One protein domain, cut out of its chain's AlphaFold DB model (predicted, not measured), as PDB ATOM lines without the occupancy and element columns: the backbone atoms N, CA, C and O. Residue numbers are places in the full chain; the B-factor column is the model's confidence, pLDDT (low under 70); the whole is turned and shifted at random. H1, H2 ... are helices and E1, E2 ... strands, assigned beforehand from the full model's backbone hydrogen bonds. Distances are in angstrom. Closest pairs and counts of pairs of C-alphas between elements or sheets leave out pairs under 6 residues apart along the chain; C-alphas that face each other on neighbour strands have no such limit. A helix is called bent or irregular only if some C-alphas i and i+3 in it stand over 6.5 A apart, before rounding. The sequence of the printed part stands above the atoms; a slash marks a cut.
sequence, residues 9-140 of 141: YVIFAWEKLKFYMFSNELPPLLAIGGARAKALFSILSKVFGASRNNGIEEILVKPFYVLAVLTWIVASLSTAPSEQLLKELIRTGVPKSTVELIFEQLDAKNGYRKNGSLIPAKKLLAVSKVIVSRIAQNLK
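What this domain is: This is residues 9 to 140 of the 141 residues of an uncharacterized protein of Candidatus Bathyarchaeota archaeon (UniProt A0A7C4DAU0). An antiparallel sheet of five strands has helices H1 and H2 packed over one face, with no named helix over the other; H3, H4 and H5 pack round H2, and H5 crosses near its end. H4 and H5 lie side by side in a helical hairpin whose link, residues 104 to 120, is a long loop. The 132 printed residues hold five named helices and five strands, in the order E1 E2 E3 H1 E4 E5 H2 H3 H4 H5; the sheet runs E3 E2 E1 E5 E4. The class is mixed, helices and strands, and the whole is compact, with a radius of gyration of the C-alphas of 13.9 A and spans of 43 by 36 by 27 A.

How they stand to each other: E1, residues 9 to 13, E2, residues 16 to 21, and E3, residues 30 to 33, form a meander, each strand the antiparallel neighbour of the one before. N 11 and O 18 are 2.9 A apart across E1 and E2, and N 32 and O 17 are 2.8 A apart across E3 and E2, both within hydrogen-bond range. E5, residues 56 to 61, is antiparallel to E1, with N 10 and O 59 2.9 A apart; E4, residues 51 to 53, forms a hairpin with E5, with N 51 and O 58 2.8 A apart. H1, residues 34 to 48, is on the sheet at a height over the sheet of 8.7 A, over E2, E1 and E5. H2, residues 63 to 75, is on the same face at a height of 9.5 A, over E2 and, only just, E1, on which 3 of its C-alphas fall. H2 is irregular, with C-alphas 64 and 67 7.5 A apart. H2 is the hub: it touches H3, residues 83 to 92, at a steep tilt of 47 degrees, closest at the C-alphas of Ala 68 and Leu 89, 5.2 A. Its residues 67 to 71 touch H4, residues 96 to 103, closest at the C-alphas of Leu 67 and Val 99, 7.0 A. Its residues 71 to 75 touch H5, residues 121 to 138, about perpendicular at 76 degrees, closest at the C-alphas of Ala 75 and Ser 128, 4.8 A. H4 and H5 touch at a shallow tilt of 9 degrees, opposite ways, closest at the C-alphas of Thr 98 and Ile 131, 6.4 A. H5 only grazes the sheet, with residues 121 to 124. Every O i to N i+4 pair is within hydrogen-bond range in H1, H3 and H4; in H2 it is 7 of 9 and in H5 13 of 14.

Where its parts are: E1 begins at C-alpha 9, (41.392, 43.629, -38.172). E2 is 16.4 A long and E5 16.0 A; H1 is 21.2 A, H2 19.5 A and H3 14.3 A. H5, 25.3 A, has a kink of 26 degrees near residue 130 and ends at C-alpha 138, (26.004, 27.285, -23.050).

The domain as a whole: The C-alphas farthest apart are those of Asn 54 and Lys 140, 43.7 A. The printed part has no cut, and the link from H4 to H5, 17 residues, is long. The mean pLDDT of the printed part is 89.3; residues 108 to 115 and 139 to 140 are under 70.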
ATOM      1  N   TYR A   9      41.718  42.248 -37.860       92.69
ATOM      2  CA  TYR A   9      41.392  43.629 -38.172       92.69
ATOM      3  C   TYR A   9      39.920  43.697 -38.534       92.69
ATOM      4  O   TYR A   9      39.428  42.909 -39.349       92.69
ATOM      5  N   VAL A  10      39.209  44.639 -37.929       94.81
ATOM      6  CA  VAL A  10      37.849  44.978 -38.336       94.81
ATOM      7  C   VAL A  10      37.895  46.322 -39.021       94.81
ATOM      8  O   VAL A  10      38.198  47.327 -38.390       94.81
ATOM      9  N   ILE A  11      37.585  46.328 -40.310       94.75
ATOM     10  CA  ILE A  11      37.573  47.536 -41.127       94.75
ATOM     11  C   ILE A  11      36.128  47.885 -41.453       94.75
ATOM     12  O   ILE A  11      35.377  47.039 -41.947       94.75
ATOM     13  N   PHE A  12      35.754  49.136 -41.214       93.44
ATOM     14  CA  PHE A  12      34.472  49.693 -41.604       93.44
ATOM     15  C   PHE A  12      34.668  50.793 -42.647       93.44
ATOM     16  O   PHE A  12      35.295  51.820 -42.401       93.44
ATOM     17  N   ALA A  13      34.136  50.552 -43.845       90.44
ATOM     18  CA  ALA A  13      34.164  51.498 -44.952       90.44
ATOM     19  C   ALA A  13      32.958  51.265 -45.866       90.44
ATOM     20  O   ALA A  13      32.566  50.119 -46.096       90.44
ATOM     21  N   TRP A  14      32.386  52.341 -46.415       86.88
ATOM     22  CA  TRP A  14      31.278  52.266 -47.382       86.88
ATOM     23  C   TRP A  14      30.089  51.426 -46.884       86.88
ATOM     24  O   TRP A  14      29.565  50.575 -47.602       86.88
ATOM     25  N   GLU A  15      29.715  51.611 -45.615       89.31
ATOM     26  CA  GLU A  15      28.654  50.855 -44.927       89.31
ATOM     27  C   GLU A  15      28.867  49.335 -44.858       89.31
ATOM     28  O   GLU A  15      27.925  48.569 -44.624       89.31
ATOM     29  N   LYS A  16      30.107  48.880 -45.050       93.12
ATOM     30  CA  LYS A  16      30.493  47.479 -44.937       93.12
ATOM     31  C   LYS A  16      31.519  47.307 -43.835       93.12
ATOM     32  O   LYS A  16      32.559  47.959 -43.828       93.12
ATOM     33  N   LEU A  17      31.230  46.370 -42.944       95.44
ATOM     34  CA  LEU A  17      32.168  45.831 -41.979       95.44
ATOM     35  C   LEU A  17      32.840  44.609 -42.597       95.44
ATOM     36  O   LEU A  17      32.167  43.693 -43.070       95.44
ATOM     37  N   LYS A  18      34.165  44.588 -42.585       95.38
ATOM     38  CA  LYS A  18      34.986  43.478 -43.056       95.38
ATOM     39  C   LYS A  18      35.859  42.990 -41.912       95.38
ATOM     40  O   LYS A  18      36.485  43.796 -41.231       95.38
ATOM     41  N   PHE A  19      35.895  41.679 -41.717       95.31
ATOM     42  CA  PHE A  19      36.739  41.045 -40.712       95.31
ATOM     43  C   PHE A  19      37.879  40.318 -41.412       95.31
ATOM     44  O   PHE A  19      37.638  39.426 -42.226       95.31
ATOM     45  N   TYR A  20      39.107  40.699 -41.091       92.81
ATOM     46  CA  TYR A  20      40.330  40.136 -41.644       92.81
ATOM     47  C   TYR A  20      41.067  39.355 -40.568       92.81
ATOM     48  O   TYR A  20      41.130  39.782 -39.416       92.81
ATOM     49  N   MET A  21      41.656  38.231 -40.960       88.94
ATOM     50  CA  MET A  21      42.594  37.484 -40.129       88.94
ATOM     51  C   MET A  21      43.978  37.538 -40.761       88.94
ATOM     52  O   MET A  21      44.101  37.466 -41.982       88.94
ATOM     53  N   PHE A  22      45.003  37.624 -39.920       84.12
ATOM     54  CA  PHE A  22      46.424  37.700 -40.266       84.12
ATOM     55  C   PHE A  22      46.857  39.013 -40.932       84.12
ATOM     56  O   PHE A  22      47.789  39.640 -40.440       84.12
ATOM     57  N   SER A  23      46.194  39.444 -42.010       83.81
ATOM     58  CA  SER A  23      46.517  40.675 -42.744       83.81
ATOM     59  C   SER A  23      45.284  41.263 -43.437       83.81
ATOM     60  O   SER A  23      44.404  40.523 -43.883       83.81
ATOM     61  N   ASN A  24      45.233  42.593 -43.553       80.31
ATOM     62  CA  ASN A  24      44.221  43.313 -44.333       80.31
ATOM     63  C   ASN A  24      44.522  43.339 -45.852       80.31
ATOM     64  O   ASN A  24      43.669  43.760 -46.632       80.31
ATOM     65  N   GLU A  25      45.688  42.833 -46.273       83.25
ATOM     66  CA  GLU A  25      46.062  42.615 -47.680       83.25
ATOM     67  C   GLU A  25      45.444  41.335 -48.265       83.25
ATOM     68  O   GLU A  25      45.318  41.184 -49.482       83.25
ATOM     69  N   LEU A  26      45.039  40.402 -47.398       84.69
ATOM     70  CA  LEU A  26      44.313  39.198 -47.784       84.69
ATOM     71  C   LEU A  26      42.818  39.498 -47.936       84.69
ATOM     72  O   LEU A  26      42.307  40.436 -47.321       84.69
ATOM     73  N   PRO A  27      42.062  38.692 -48.701       87.81
ATOM     74  CA  PRO A  27      40.612  38.816 -48.719       87.81
ATOM     75  C   PRO A  27      40.018  38.684 -47.308       87.81
ATOM     76  O   PRO A  27      40.487  37.862 -46.514       87.81
ATOM     77  N   PRO A  28      38.971  39.460 -46.982       91.31
ATOM     78  CA  PRO A  28      38.351  39.383 -45.670       91.31
ATOM     79  C   PRO A  28      37.752  37.994 -45.451       91.31
ATOM     80  O   PRO A  28      37.171  37.395 -46.358       91.31
ATOM     81  N   LEU A  29      37.818  37.501 -44.218       91.69
ATOM     82  CA  LEU A  29      37.166  36.255 -43.835       91.69
ATOM     83  C   LEU A  29      35.651  36.358 -44.051       91.69
ATOM     84  O   LEU A  29      35.034  35.488 -44.665       91.69
ATOM     85  N   LEU A  30      35.066  37.468 -43.594       93.12
ATOM     86  CA  LEU A  30      33.658  37.799 -43.777       93.12
ATOM     87  C   LEU A  30      33.465  39.288 -44.068       93.12
ATOM     88  O   LEU A  30      34.282  40.131 -43.692       93.12
ATOM     89  N   ALA A  31      32.359  39.604 -44.735       93.50
ATOM     90  CA  ALA A  31      31.921  40.969 -44.982       93.50
ATOM     91  C   ALA A  31      30.415  41.089 -44.722       93.50
ATOM     92  O   ALA A  31      29.630  40.248 -45.163       93.50
ATOM     93  N   ILE A  32      30.015  42.141 -44.013       93.88
ATOM     94  CA  ILE A  32      28.636  42.421 -43.603       93.88
ATOM     95  C   ILE A  32      28.317  43.855 -44.002       93.88
ATOM     96  O   ILE A  32      29.120  44.747 -43.759       93.88
ATOM     97  N   GLY A  33      27.161  44.085 -44.622       93.31
ATOM     98  CA  GLY A  33      26.720  45.417 -45.043       93.31
ATOM     99  C   GLY A  33      25.521  45.951 -44.261       93.31
ATOM    100  O   GLY A  33      24.878  45.228 -43.495       93.31
ATOM    101  N   GLY A  34      25.197  47.219 -44.512       92.25
ATOM    102  CA  GLY A  34      23.949  47.863 -44.101       92.25
ATOM    103  C   GLY A  34      23.900  48.256 -42.623       92.25
ATOM    104  O   GLY A  34      24.922  48.362 -41.945       92.25
ATOM    105  N   ALA A  35      22.688  48.460 -42.096       92.62
ATOM    106  CA  ALA A  35      22.473  48.919 -40.717       92.62
ATOM    107  C   ALA A  35      23.132  48.006 -39.666       92.62
ATOM    108  O   ALA A  35      23.654  48.477 -38.656       92.62
ATOM    109  N   ARG A  36      23.182  46.698 -39.940       93.56
ATOM    110  CA  ARG A  36      23.839  45.723 -39.066       93.56
ATOM    111  C   ARG A  36      25.350  45.941 -38.984       93.56
ATOM    112  O   ARG A  36      25.905  45.830 -37.898       93.56
ATOM    113  N   ALA A  37      26.003  46.291 -40.092       95.50
ATOM    114  CA  ALA A  37      27.428  46.609 -40.098       95.50
ATOM    115  C   ALA A  37      27.740  47.826 -39.214       95.50
ATOM    116  O   ALA A  37      28.677  47.772 -38.421       95.50
ATOM    117  N   LYS A  38      26.910  48.878 -39.286       95.50
ATOM    118  CA  LYS A  38      27.024  50.072 -38.429       95.50
ATOM    119  C   LYS A  38      26.869  49.727 -36.945       95.50
ATOM    120  O   LYS A  38      27.682  50.152 -36.130       95.50
ATOM    121  N   ALA A  39      25.859  48.928 -36.598       96.38
ATOM    122  CA  ALA A  39      25.618  48.506 -35.216       96.38
ATOM    123  C   ALA A  39      26.773  47.660 -34.654       96.38
ATOM    124  O   ALA A  39      27.241  47.905 -33.543       96.38
ATOM    125  N   LEU A  40      27.269  46.699 -35.444       97.44
ATOM    126  CA  LEU A  40      28.434  45.890 -35.090       97.44
ATOM    127  C   LEU A  40      29.670  46.761 -34.859       97.44
ATOM    128  O   LEU A  40      30.339  46.617 -33.838       97.44
ATOM    129  N   PHE A  41      29.951  47.673 -35.791       96.88
ATOM    130  CA  PHE A  41      31.108  48.551 -35.703       96.88
ATOM    131  C   PHE A  41      31.036  49.462 -34.476       96.88
ATOM    132  O   PHE A  41      32.003  49.538 -33.733       96.88
ATOM    133  N   SER A  42      29.882  50.072 -34.200       96.69
ATOM    134  CA  SER A  42      29.682  50.931 -33.025       96.69
ATOM    135  C   SER A  42      30.036  50.223 -31.709       96.69
ATOM    136  O   SER A  42      30.792  50.754 -30.893       96.69
ATOM    137  N   ILE A  43      29.564  48.984 -31.528       97.75
ATOM    138  CA  ILE A  43      29.876  48.187 -30.332       97.75
ATOM    139  C   ILE A  43      31.367  47.843 -30.277       97.75
ATOM    140  O   ILE A  43      31.989  47.994 -29.228       97.75
ATOM    141  N   LEU A  44      31.961  47.404 -31.390       97.31
ATOM    142  CA  LEU A  44      33.384  47.062 -31.420       97.31
ATOM    143  C   LEU A  44      34.265  48.283 -31.136       97.31
ATOM    144  O   LEU A  44      35.197  48.172 -30.345       97.31
ATOM    145  N   SER A  45      33.942  49.443 -31.708       96.00
ATOM    146  CA  SER A  45      34.657  50.701 -31.476       96.00
ATOM    147  C   SER A  45      34.598  51.113 -30.012       96.00
ATOM    148  O   SER A  45      35.599  51.558 -29.461       96.00
ATOM    149  N   LYS A  46      33.455  50.910 -29.350       96.44
ATOM    150  CA  LYS A  46      33.312  51.166 -27.914       96.44
ATOM    151  C   LYS A  46      34.158  50.214 -27.060       96.44
ATOM    152  O   LYS A  46      34.702  50.637 -26.046       96.44
ATOM    153  N   VAL A  47      34.256  48.939 -27.441       95.62
ATOM    154  CA  VAL A  47      34.944  47.907 -26.642       95.62
ATOM    155  C   VAL A  47      36.459  47.902 -26.858       95.62
ATOM    156  O   VAL A  47      37.206  47.685 -25.909       95.62
ATOM    157  N   PHE A  48      36.918  48.130 -28.087       94.56
ATOM    158  CA  PHE A  48      38.327  47.985 -28.465       94.56
ATOM    159  C   PHE A  48      39.010  49.302 -28.847       94.56
ATOM    160  O   PHE A  48      40.236  49.335 -28.934       94.56
ATOM    161  N   GLY A  49      38.242  50.377 -29.048       94.38
ATOM    162  CA  GLY A  49      38.727  51.604 -29.669       94.38
ATOM    163  C   GLY A  49      38.844  51.455 -31.188       94.38
ATOM    164  O   GLY A  49      39.177  50.386 -31.699       94.38
ATOM    165  N   ALA A  50      38.572  52.537 -31.915       93.25
ATOM    166  CA  ALA A  50      38.786  52.608 -33.356       93.25
ATOM    167  C   ALA A  50      39.882  53.626 -33.677       93.25
ATOM    168  O   ALA A  50      39.924  54.715 -33.107       93.25
ATOM    169  N   SER A  51      40.742  53.275 -34.624       91.38
ATOM    170  CA  SER A  51      41.668  54.195 -35.277       91.38
ATOM    171  C   SER A  51      41.120  54.584 -36.644       91.38
ATOM    172  O   SER A  51      40.543  53.754 -37.346       91.38
ATOM    173  N   ARG A  52      41.317  55.839 -37.049       89.00
ATOM    174  CA  ARG A  52      40.974  56.307 -38.394       89.00
ATOM    175  C   ARG A  52      42.251  56.497 -39.203       89.00
ATOM    176  O   ARG A  52      43.122  57.256 -38.791       89.00
ATOM    177  N   ASN A  53      42.335  55.850 -40.360       82.44
ATOM    178  CA  ASN A  53      43.449  55.984 -41.293       82.44
ATOM    179  C   ASN A  53      42.905  56.209 -42.710       82.44
ATOM    180  O   ASN A  53      42.104  55.416 -43.193       82.44
ATOM    181  N   ASN A  54      43.293  57.307 -43.367       81.06
ATOM    182  CA  ASN A  54      42.850  57.656 -44.727       81.06
ATOM    183  C   ASN A  54      41.320  57.597 -44.941       81.06
ATOM    184  O   ASN A  54      40.838  57.137 -45.973       81.06
ATOM    185  N   GLY A  55      40.540  58.029 -43.943       78.75
ATOM    186  CA  GLY A  55      39.069  58.001 -43.993       78.75
ATOM    187  C   GLY A  55      38.439  56.618 -43.787       78.75
ATOM    188  O   GLY A  55      37.217  56.498 -43.823       78.75
ATOM    189  N   ILE A  56      39.248  55.590 -43.534       86.31
ATOM    190  CA  ILE A  56      38.817  54.238 -43.187       86.31
ATOM    191  C   ILE A  56      38.899  54.080 -41.670       86.31
ATOM    192  O   ILE A  56      39.893  54.467 -41.052       86.31
ATOM    193  N   GLU A  57      37.854  53.523 -41.064       93.06
ATOM    194  CA  GLU A  57      37.845  53.230 -39.633       93.06
ATOM    195  C   GLU A  57      38.229  51.766 -39.404       93.06
ATOM    196  O   GLU A  57      37.678  50.853 -40.023       93.06
ATOM    197  N   GLU A  58      39.203  51.545 -38.528       93.69
ATOM    198  CA  GLU A  58      39.814  50.246 -38.276       93.69
ATOM    199  C   GLU A  58      39.901  49.967 -36.775       93.69
ATOM    200  O   GLU A  58      40.162  50.856 -35.967       93.69
ATOM    201  N   ILE A  59      39.696  48.705 -36.410       95.06
ATOM    202  CA  ILE A  59      39.842  48.193 -35.052       95.06
ATOM    203  C   ILE A  59      40.822  47.029 -35.092       95.06
ATOM    204  O   ILE A  59      40.597  46.038 -35.795       95.06
ATOM    205  N   LEU A  60      41.879  47.127 -34.288       93.00
ATOM    206  CA  LEU A  60      42.819  46.037 -34.068       93.00
ATOM    207  C   LEU A  60      42.310  45.135 -32.939       93.00
ATOM    208  O   LEU A  60      42.202  45.549 -31.784       93.00
ATOM    209  N   VAL A  61      42.031  43.876 -33.261       92.62
ATOM    210  CA  VAL A  61      41.590  42.878 -32.284       92.62
ATOM    211  C   VAL A  61      42.802  42.108 -31.775       92.62
ATOM    212  O   VAL A  61      43.534  41.486 -32.548       92.62
ATOM    213  N   LYS A  62      43.002  42.121 -30.453       89.00
ATOM    214  CA  LYS A  62      44.087  41.367 -29.812       89.00
ATOM    215  C   LYS A  62      43.917  39.858 -30.061       89.00
ATOM    216  O   LYS A  62      42.785  39.376 -29.993       89.00
ATOM    217  N   PRO A  63      45.012  39.094 -30.228       87.94
ATOM    218  CA  PRO A  63      44.978  37.664 -30.560       87.94
ATOM    219  C   PRO A  63      44.045  36.814 -29.693       87.94
ATOM    220  O   PRO A  63      43.288  35.994 -30.207       87.94
ATOM    221  N   PHE A  64      44.031  37.064 -28.383       88.19
ATOM    222  CA  PHE A  64      43.195  36.336 -27.425       88.19
ATOM    223  C   PHE A  64      41.686  36.538 -27.633       88.19
ATOM    224  O   PHE A  64      40.891  35.715 -27.190       88.19
ATOM    225  N   TYR A  65      41.274  37.606 -28.320       92.81
ATOM    226  CA  TYR A  65      39.866  37.971 -28.505       92.81
ATOM    227  C   TYR A  65      39.339  37.657 -29.904       92.81
ATOM    228  O   TYR A  65      38.138  37.767 -30.140       92.81
ATOM    229  N   VAL A  66      40.205  37.242 -30.832       93.75
ATOM    230  CA  VAL A  66      39.853  37.079 -32.248       93.75
ATOM    231  C   VAL A  66      38.685  36.115 -32.441       93.75
ATOM    232  O   VAL A  66      37.735  36.440 -33.151       93.75
ATOM    233  N   LEU A  67      38.715  34.956 -31.779       94.50
ATOM    234  CA  LEU A  67      37.664  33.943 -31.916       94.50
ATOM    235  C   LEU A  67      36.342  34.386 -31.280       94.50
ATOM    236  O   LEU A  67      35.277  34.118 -31.841       94.50
ATOM    237  N   ALA A  68      36.406  35.103 -30.155       95.38
ATOM    238  CA  ALA A  68      35.239  35.685 -29.499       95.38
ATOM    239  C   ALA A  68      34.574  36.744 -30.385       95.38
ATOM    240  O   ALA A  68      33.372  36.667 -30.632       95.38
ATOM    241  N   VAL A  69      35.361  37.672 -30.938       96.81
ATOM    242  CA  VAL A  69      34.868  38.709 -31.856       96.81
ATOM    243  C   VAL A  69      34.287  38.084 -33.121       96.81
ATOM    244  O   VAL A  69      33.176  38.436 -33.511       96.81
ATOM    245  N   LEU A  70      34.988  37.129 -33.738       96.56
ATOM    246  CA  LEU A  70      34.504  36.426 -34.927       96.56
ATOM    247  C   LEU A  70      33.151  35.755 -34.662       96.56
ATOM    248  O   LEU A  70      32.189  35.969 -35.398       96.56
ATOM    249  N   THR A  71      33.060  34.985 -33.580       96.31
ATOM    250  CA  THR A  71      31.836  34.266 -33.204       96.31
ATOM    251  C   THR A  71      30.695  35.226 -32.904       96.31
ATOM    252  O   THR A  71      29.573  35.010 -33.360       96.31
ATOM    253  N   TRP A  72      30.978  36.315 -32.191       97.38
ATOM    254  CA  TRP A  72      30.003  37.353 -31.887       97.38
ATOM    255  C   TRP A  72      29.467  38.040 -33.151       97.38
ATOM    256  O   TRP A  72      28.252  38.211 -33.286       97.38
ATOM    257  N   ILE A  73      30.344  38.381 -34.105       97.12
ATOM    258  CA  ILE A  73      29.948  38.959 -35.396       97.12
ATOM    259  C   ILE A  73      29.016  37.999 -36.142       97.12
ATOM    260  O   ILE A  73      27.968  38.414 -36.639       97.12
ATOM    261  N   VAL A  74      29.374  36.713 -36.205       96.75
ATOM    262  CA  VAL A  74      28.577  35.704 -36.910       96.75
ATOM    263  C   VAL A  74      27.234  35.477 -36.213       96.75
ATOM    264  O   VAL A  74      26.204  35.474 -36.884       96.75
ATOM    265  N   ALA A  75      27.193  35.350 -34.884       95.75
ATOM    266  CA  ALA A  75      25.944  35.208 -34.127       95.75
ATOM    267  C   ALA A  75      24.988  36.389 -34.382       95.75
ATOM    268  O   ALA A  75      23.807  36.200 -34.678       95.75
ATOM    269  N   SER A  76      25.537  37.602 -34.418       95.88
ATOM    270  CA  SER A  76      24.806  38.850 -34.658       95.88
ATOM    271  C   SER A  76      24.205  38.991 -36.067       95.88
ATOM    272  O   SER A  76      23.540  39.984 -36.364       95.88
ATOM    273  N   LEU A  77      24.415  38.024 -36.969       94.12
ATOM    274  CA  LEU A  77      23.679  37.954 -38.236       94.12
ATOM    275  C   LEU A  77      22.233  37.475 -38.051       94.12
ATOM    276  O   LEU A  77      21.371  37.887 -38.829       94.12
ATOM    277  N   SER A  78      21.974  36.646 -37.037       93.69
ATOM    278  CA  SER A  78      20.643  36.095 -36.732       93.69
ATOM    279  C   SER A  78      20.023  36.684 -35.465       93.69
ATOM    280  O   SER A  78      18.836  36.485 -35.228       93.69
ATOM    281  N   THR A  79      20.789  37.433 -34.670       92.50
ATOM    282  CA  THR A  79      20.313  38.140 -33.470       92.50
ATOM    283  C   THR A  79      20.743  39.602 -33.483       92.50
ATOM    284  O   THR A  79      21.629  39.995 -34.238       92.50
ATOM    285  N   ALA A  80      20.128  40.434 -32.642       93.56
ATOM    286  CA  ALA A  80      20.603  41.800 -32.446       93.56
ATOM    287  C   ALA A  80      22.043  41.790 -31.877       93.56
ATOM    288  O   ALA A  80      22.312  41.022 -30.946       93.56
ATOM    289  N   PRO A  81      22.965  42.620 -32.406       94.81
ATOM    290  CA  PRO A  81      24.280  42.813 -31.803       94.81
ATOM    291  C   PRO A  81      24.159  43.247 -30.337       94.81
ATOM    292  O   PRO A  81      23.447  44.200 -30.031       94.81
ATOM    293  N   SER A  82      24.867  42.564 -29.436       95.25
ATOM    294  CA  SER A  82      24.839  42.841 -27.993       95.25
ATOM    295  C   SER A  82      26.252  42.977 -27.435       95.25
ATOM    296  O   SER A  82      27.058  42.054 -27.552       95.25
ATOM    297  N   GLU A  83      26.546  44.112 -26.798       96.81
ATOM    298  CA  GLU A  83      27.820  44.345 -26.103       96.81
ATOM    299  C   GLU A  83      28.033  43.337 -24.963       96.81
ATOM    300  O   GLU A  83      29.148  42.860 -24.760       96.81
ATOM    301  N   GLN A  84      26.961  42.969 -24.253       95.44
ATOM    302  CA  GLN A  84      27.017  41.984 -23.174       95.44
ATOM    303  C   GLN A  84      27.464  40.618 -23.700       95.44
ATOM    304  O   GLN A  84      28.363  40.012 -23.124       95.44
ATOM    305  N   LEU A  85      26.899  40.165 -24.825       94.62
ATOM    306  CA  LEU A  85      27.296  38.894 -25.434       94.62
ATOM    307  C   LEU A  85      28.769  38.909 -25.865       94.62
ATOM    308  O   LEU A  85      29.471  37.922 -25.671       94.62
ATOM    309  N   LEU A  86      29.247  40.021 -26.433       96.88
ATOM    310  CA  LEU A  86      30.651  40.155 -26.823       96.88
ATOM    311  C   LEU A  86      31.578  40.008 -25.612       96.88
ATOM    312  O   LEU A  86      32.523  39.221 -25.651       96.88
ATOM    313  N   LYS A  87      31.298  40.747 -24.533       95.81
ATOM    314  CA  LYS A  87      32.088  40.686 -23.296       95.81
ATOM    315  C   LYS A  87      32.064  39.293 -22.681       95.81
ATOM    316  O   LYS A  87      33.098  38.816 -22.225       95.81
ATOM    317  N   GLU A  88      30.917  38.627 -22.717       94.56
ATOM    318  CA  GLU A  88      30.773  37.287 -22.166       94.56
ATOM    319  C   GLU A  88      31.571  36.243 -22.955       94.56
ATOM    320  O   GLU A  88      32.285  35.444 -22.354       94.56
ATOM    321  N   LEU A  89      31.546  36.303 -24.291       94.56
ATOM    322  CA  LEU A  89      32.366  35.440 -25.151       94.56
ATOM    323  C   LEU A  89      33.868  35.715 -24.993       94.56
ATOM    324  O   LEU A  89      34.676  34.798 -25.106       94.56
ATOM    325  N   ILE A  90      34.263  36.964 -24.726       95.06
ATOM    326  CA  ILE A  90      35.657  37.309 -24.408       95.06
ATOM    327  C   ILE A  90      36.071  36.704 -23.061       95.06
ATOM    328  O   ILE A  90      37.184  36.203 -22.933       95.06
ATOM    329  N   ARG A  91      35.180  36.752 -22.065       93.81
ATOM    330  CA  ARG A  91      35.436  36.295 -20.694       93.81
ATOM    331  C   ARG A  91      35.491  34.773 -20.584       93.81
ATOM    332  O   ARG A  91      36.383  34.245 -19.931       93.81
ATOM    333  N   THR A  92      34.525  34.084 -21.183       90.62
ATOM    334  CA  THR A  92      34.379  32.619 -21.087       90.62
ATOM    335  C   THR A  92      35.094  31.874 -22.207       90.62
ATOM    336  O   THR A  92      35.358  30.679 -22.090       90.62
ATOM    337  N   GLY A  93      35.457  32.582 -23.278       89.19
ATOM    338  CA  GLY A  93      35.984  31.984 -24.491       89.19
ATOM    339  C   GLY A  93      34.879  31.421 -25.383       89.19
ATOM    340  O   GLY A  93      33.684  31.507 -25.104       89.19
ATOM    341  N   VAL A  94      35.293  30.841 -26.506       90.44
ATOM    342  CA  VAL A  94      34.379  30.226 -27.470       90.44
ATOM    343  C   VAL A  94      34.649  28.726 -27.524       90.44
ATOM    344  O   VAL A  94      35.806  28.336 -27.700       90.44
ATOM    345  N   PRO A  95      33.613  27.871 -27.449       88.69
ATOM    346  CA  PRO A  95      33.774  26.442 -27.675       88.69
ATOM    347  C   PRO A  95      34.430  26.161 -29.030       88.69
ATOM    348  O   PRO A  95      34.002  26.690 -30.059       88.69
ATOM    349  N   LYS A  96      35.432  25.275 -29.049       89.94
ATOM    350  CA  LYS A  96      36.181  24.910 -30.265       89.94
ATOM    351  C   LYS A  96      35.260  24.517 -31.427       89.94
ATOM    352  O   LYS A  96      35.438  25.001 -32.539       89.94
ATOM    353  N   SER A  97      34.225  23.730 -31.141       90.31
ATOM    354  CA  SER A  97      33.260  23.245 -32.135       90.31
ATOM    355  C   SER A  97      32.453  24.357 -32.815       90.31
ATOM    356  O   SER A  97      31.962  24.176 -33.926       90.31
ATOM    357  N   THR A  98      32.284  25.511 -32.164       92.19
ATOM    358  CA  THR A  98      31.649  26.694 -32.760       92.19
ATOM    359  C   THR A  98      32.583  27.350 -33.767       92.19
ATOM    360  O   THR A  98      32.153  27.752 -34.843       92.19
ATOM    361  N   VAL A  99      33.869  27.431 -33.428       91.31
ATOM    362  CA  VAL A  99      34.902  28.018 -34.283       91.31
ATOM    363  C   VAL A  99      35.133  27.145 -35.515       91.31
ATOM    364  O   VAL A  99      35.132  27.659 -36.631       91.31
ATOM    365  N   GLU A 100      35.253  25.829 -35.329       93.25
ATOM    366  CA  GLU A 100      35.385  24.850 -36.418       93.25
ATOM    367  C   GLU A 100      34.244  24.982 -37.428       93.25
ATOM    368  O   GLU A 100      34.494  25.114 -38.622       93.25
ATOM    369  N   LEU A 101      33.006  25.093 -36.946       93.44
ATOM    370  CA  LEU A 101      31.824  25.229 -37.795       93.44
ATOM    371  C   LEU A 101      31.845  26.506 -38.658       93.44
ATOM    372  O   LEU A 101      31.352  26.492 -39.786       93.44
ATOM    373  N   ILE A 102      32.437  27.606 -38.168       93.50
ATOM    374  CA  ILE A 102      32.658  28.822 -38.973       93.50
ATOM    375  C   ILE A 102      33.685  28.543 -40.076       93.50
ATOM    376  O   ILE A 102      33.445  28.880 -41.238       93.50
ATOM    377  N   PHE A 103      34.818  27.929 -39.729       92.25
ATOM    378  CA  PHE A 103      35.910  27.677 -40.672       92.25
ATOM    379  C   PHE A 103      35.583  26.599 -41.714       92.25
ATOM    380  O   PHE A 103      36.062  26.695 -42.841       92.25
ATOM    381  N   GLU A 104      34.703  25.645 -41.412       92.19
ATOM    382  CA  GLU A 104      34.179  24.675 -42.388       92.19
ATOM    383  C   GLU A 104      33.442  25.339 -43.563       92.19
ATOM    384  O   GLU A 104      33.288  24.743 -44.628       92.19
ATOM    385  N   GLN A 105      33.001  26.592 -43.407       91.69
ATOM    386  CA  GLN A 105      32.316  27.322 -44.475       91.69
ATOM    387  C   GLN A 105      33.256  28.018 -45.457       91.69
ATOM    388  O   GLN A 105      32.768  28.595 -46.440       91.69
ATOM    389  N   LEU A 106      34.569  27.992 -45.198       88.31
ATOM    390  CA  LEU A 106      35.571  28.549 -46.095       88.31
ATOM    391  C   LEU A 106      35.420  27.948 -47.492       88.31
ATOM    392  O   LEU A 106      35.443  26.733 -47.688       88.31
ATOM    393  N   ASP A 107      35.272  28.813 -48.488       81.56
ATOM    394  CA  ASP A 107      35.139  28.395 -49.877       81.56
ATOM    395  C   ASP A 107      36.481  28.519 -50.604       81.56
ATOM    396  O   ASP A 107      36.742  29.480 -51.325       81.56
ATOM    397  N   ALA A 108      37.351  27.525 -50.410       68.19
ATOM    398  CA  ALA A 108      38.653  27.476 -51.080       68.19
ATOM    399  C   ALA A 108      38.539  27.220 -52.597       68.19
ATOM    400  O   ALA A 108      39.476  27.503 -53.344       68.19
ATOM    401  N   LYS A 109      37.387  26.719 -53.076       62.38
ATOM    402  CA  LYS A 109      37.182  26.332 -54.483       62.38
ATOM    403  C   LYS A 109      37.205  27.516 -55.450       62.38
ATOM    404  O   LYS A 109      37.405  27.316 -56.641       62.38
ATOM    405  N   ASN A 110      37.006  28.738 -54.959       51.53
ATOM    406  CA  ASN A 110      36.957  29.944 -55.787       51.53
ATOM    407  C   ASN A 110      38.249  30.779 -55.766       51.53
ATOM    408  O   ASN A 110      38.261  31.873 -56.336       51.53
ATOM    409  N   GLY A 111      39.314  30.279 -55.125       58.53
ATOM    410  CA  GLY A 111      40.558  31.021 -54.915       58.53
ATOM    411  C   GLY A 111      40.365  32.311 -54.107       58.53
ATOM    412  O   GLY A 111      39.262  32.667 -53.682       58.53
ATOM    413  N   TYR A 112      41.455  33.050 -53.901       63.00
ATOM    414  CA  TYR A 112      41.411  34.383 -53.299       63.00
ATOM    415  C   TYR A 112      40.805  35.382 -54.292       63.00
ATOM    416  O   TYR A 112      41.512  36.085 -55.014       63.00
ATOM    417  N   ARG A 113      39.470  35.460 -54.362       63.66
ATOM    418  CA  ARG A 113      38.812  36.539 -55.109       63.66
ATOM    419  C   ARG A 113      39.189  37.866 -54.459       63.66
ATOM    420  O   ARG A 113      38.802  38.120 -53.323       63.66
ATOM    421  N   LYS A 114      39.881  38.730 -55.210       55.62
ATOM    422  CA  LYS A 114      40.453  40.017 -54.761       55.62
ATOM    423  C   LYS A 114      39.475  40.914 -53.975       55.62
ATOM    424  O   LYS A 114      39.912  41.708 -53.158       55.62
ATOM    425  N   ASN A 115      38.162  40.745 -54.178       60.41
ATOM    426  CA  ASN A 115      37.096  41.507 -53.509       60.41
ATOM    427  C   ASN A 115      36.005  40.644 -52.833       60.41
ATOM    428  O   ASN A 115      34.995  41.187 -52.381       60.41
ATOM    429  N   GLY A 116      36.158  39.316 -52.791       75.06
ATOM    430  CA  GLY A 116      35.174  38.399 -52.204       75.06
ATOM    431  C   GLY A 116      35.537  38.019 -50.772       75.06
ATOM    432  O   GLY A 116      36.712  37.843 -50.468       75.06
ATOM    433  N   SER A 117      34.545  37.875 -49.889       87.69
ATOM    434  CA  SER A 117      34.792  37.266 -48.580       87.69
ATOM    435  C   SER A 117      35.064  35.770 -48.722       87.69
ATOM    436  O   SER A 117      34.426  35.103 -49.541       87.69
ATOM    437  N   LEU A 118      35.975  35.233 -47.906       89.81
ATOM    438  CA  LEU A 118      36.314  33.803 -47.917       89.81
ATOM    439  C   LEU A 118      35.128  32.921 -47.514       89.81
ATOM    440  O   LEU A 118      35.005  31.787 -47.978       89.81
ATOM    441  N   ILE A 119      34.240  33.453 -46.671       90.00
ATOM    442  CA  ILE A 119      32.967  32.823 -46.343       90.00
ATOM    443  C   ILE A 119      31.837  33.578 -47.062       90.00
ATOM    444  O   ILE A 119      31.619  34.769 -46.802       90.00
ATOM    445  N   PRO A 120      31.082  32.920 -47.960       89.56
ATOM    446  CA  PRO A 120      29.920  33.521 -48.607       89.56
ATOM    447  C   PRO A 120      28.827  33.907 -47.602       89.56
ATOM    448  O   PRO A 120      28.499  33.138 -46.698       89.56
ATOM    449  N   ALA A 121      28.167  35.048 -47.827       88.69
ATOM    450  CA  ALA A 121      27.112  35.565 -46.945       88.69
ATOM    451  C   ALA A 121      25.974  34.559 -46.675       88.69
ATOM    452  O   ALA A 121      25.486  34.462 -45.550       88.69
ATOM    453  N   LYS A 122      25.581  33.765 -47.684       89.12
ATOM    454  CA  LYS A 122      24.555  32.718 -47.527       89.12
ATOM    455  C   LYS A 122      24.981  31.634 -46.525       89.12
ATOM    456  O   LYS A 122      24.174  31.244 -45.688       89.12
ATOM    457  N   LYS A 123      26.244  31.189 -46.581       91.94
ATOM    458  CA  LYS A 123      26.795  30.195 -45.643       91.94
ATOM    459  C   LYS A 123      26.942  30.785 -44.237       91.94
ATOM    460  O   LYS A 123      26.547  30.145 -43.269       91.94
ATOM    461  N   LEU A 124      27.401  32.039 -44.134       92.00
ATOM    462  CA  LEU A 124      27.480  32.767 -42.858       92.00
ATOM    463  C   LEU A 124      26.127  32.846 -42.147       92.00
ATOM    464  O   LEU A 124      26.058  32.630 -40.940       92.00
ATOM    465  N   LEU A 125      25.045  33.132 -42.878       92.75
ATOM    466  CA  LEU A 125      23.709  33.217 -42.290       92.75
ATOM    467  C   LEU A 125      23.202  31.856 -41.791       92.75
ATOM    468  O   LEU A 125      22.592  31.788 -40.727       92.75
ATOM    469  N   ALA A 126      23.457  30.774 -42.533       93.56
ATOM    470  CA  ALA A 126      23.089  29.425 -42.102       93.56
ATOM    471  C   ALA A 126      23.826  29.034 -40.811       93.56
ATOM    472  O   ALA A 126      23.201  28.612 -39.839       93.56
ATOM    473  N   VAL A 127      25.138  29.271 -40.775       93.94
ATOM    474  CA  VAL A 127      25.975  29.025 -39.597       93.94
ATOM    475  C   VAL A 127      25.557  29.873 -38.402       93.94
ATOM    476  O   VAL A 127      25.463  29.358 -37.292       93.94
ATOM    477  N   SER A 128      25.234  31.146 -38.620       94.94
ATOM    478  CA  SER A 128      24.780  32.056 -37.567       94.94
ATOM    479  C   SER A 128      23.614  31.493 -36.752       94.94
ATOM    480  O   SER A 128      23.655  31.523 -35.523       94.94
ATOM    481  N   LYS A 129      22.610  30.909 -37.417       93.75
ATOM    482  CA  LYS A 129      21.445  30.311 -36.745       93.75
ATOM    483  C   LYS A 129      21.844  29.167 -35.810       93.75
ATOM    484  O   LYS A 129      21.331  29.073 -34.697       93.75
ATOM    485  N   VAL A 130      22.787  28.327 -36.239       93.06
ATOM    486  CA  VAL A 130      23.302  27.205 -35.439       93.06
ATOM    487  C   VAL A 130      24.106  27.715 -34.243       93.06
ATOM    488  O   VAL A 130      23.912  27.247 -33.122       93.06
ATOM    489  N   ILE A 131      24.976  28.706 -34.460       92.62
ATOM    490  CA  ILE A 131      25.802  29.299 -33.401       92.62
ATOM    491  C   ILE A 131      24.937  29.923 -32.311       92.62
ATOM    492  O   ILE A 131      25.189  29.686 -31.134       92.62
ATOM    493  N   VAL A 132      23.899  30.674 -32.680       91.25
ATOM    494  CA  VAL A 132      22.976  31.289 -31.715       91.25
ATOM    495  C   VAL A 132      22.317  30.230 -30.831       91.25
ATOM    496  O   VAL A 132      22.277  30.396 -29.614       91.25
ATOM    497  N   SER A 133      21.864  29.116 -31.418       89.12
ATOM    498  CA  SER A 133      21.285  28.005 -30.654       89.12
ATOM    499  C   SER A 133      22.284  27.412 -29.652       89.12
ATOM    500  O   SER A 133      21.933  27.208 -28.491       89.12
ATOM    501  N   ARG A 134      23.547  27.219 -30.056       87.62
ATOM    502  CA  ARG A 134      24.612  26.703 -29.176       87.62
ATOM    503  C   ARG A 134      24.997  27.676 -28.064       87.62
ATOM    504  O   ARG A 134      25.158  27.268 -26.920       87.62
ATOM    505  N   ILE A 135      25.131  28.964 -28.378       86.25
ATOM    506  CA  ILE A 135      25.413  30.010 -27.383       86.25
ATOM    507  C   ILE A 135      24.294  30.049 -26.337       86.25
ATOM    508  O   ILE A 135      24.576  30.077 -25.145       86.25
ATOM    509  N   ALA A 136      23.033  29.982 -26.768       81.38
ATOM    510  CA  ALA A 136      21.892  29.980 -25.857       81.38
ATOM    511  C   ALA A 136      21.856  28.755 -24.925       81.38
ATOM    512  O   ALA A 136      21.322  28.855 -23.825       81.38
ATOM    513  N   GLN A 137      22.407  27.612 -25.346       79.06
ATOM    514  CA  GLN A 137      22.546  26.424 -24.497       79.06
ATOM    515  C   GLN A 137      23.686  26.577 -23.484       79.06
ATOM    516  O   GLN A 137      23.517  26.222 -22.323       79.06
ATOM    517  N   ASN A 138      24.817  27.151 -23.900       71.62
ATOM    518  CA  ASN A 138      26.004  27.285 -23.050       71.62
ATOM    519  C   ASN A 138      25.904  28.414 -22.013       71.62
ATOM    520  O   ASN A 138      26.590  28.352 -21.004       71.62
ATOM    521  N   LEU A 139      25.072  29.435 -22.248       67.88
ATOM    522  CA  LEU A 139      24.862  30.554 -21.315       67.88
ATOM    523  C   LEU A 139      23.722  30.317 -20.304       67.88
ATOM    524  O   LEU A 139      23.404  31.214 -19.529       67.88
ATOM    525  N   LYS A 140      23.052  29.156 -20.347       57.62
ATOM    526  CA  LYS A 140      21.923  28.804 -19.462       57.62
ATOM    527  C   LYS A 140      22.322  27.977 -18.228       57.62
ATOM    528  O   LYS A 140      21.438  27.474 -17.540       57.62
TER     529      LYS A 140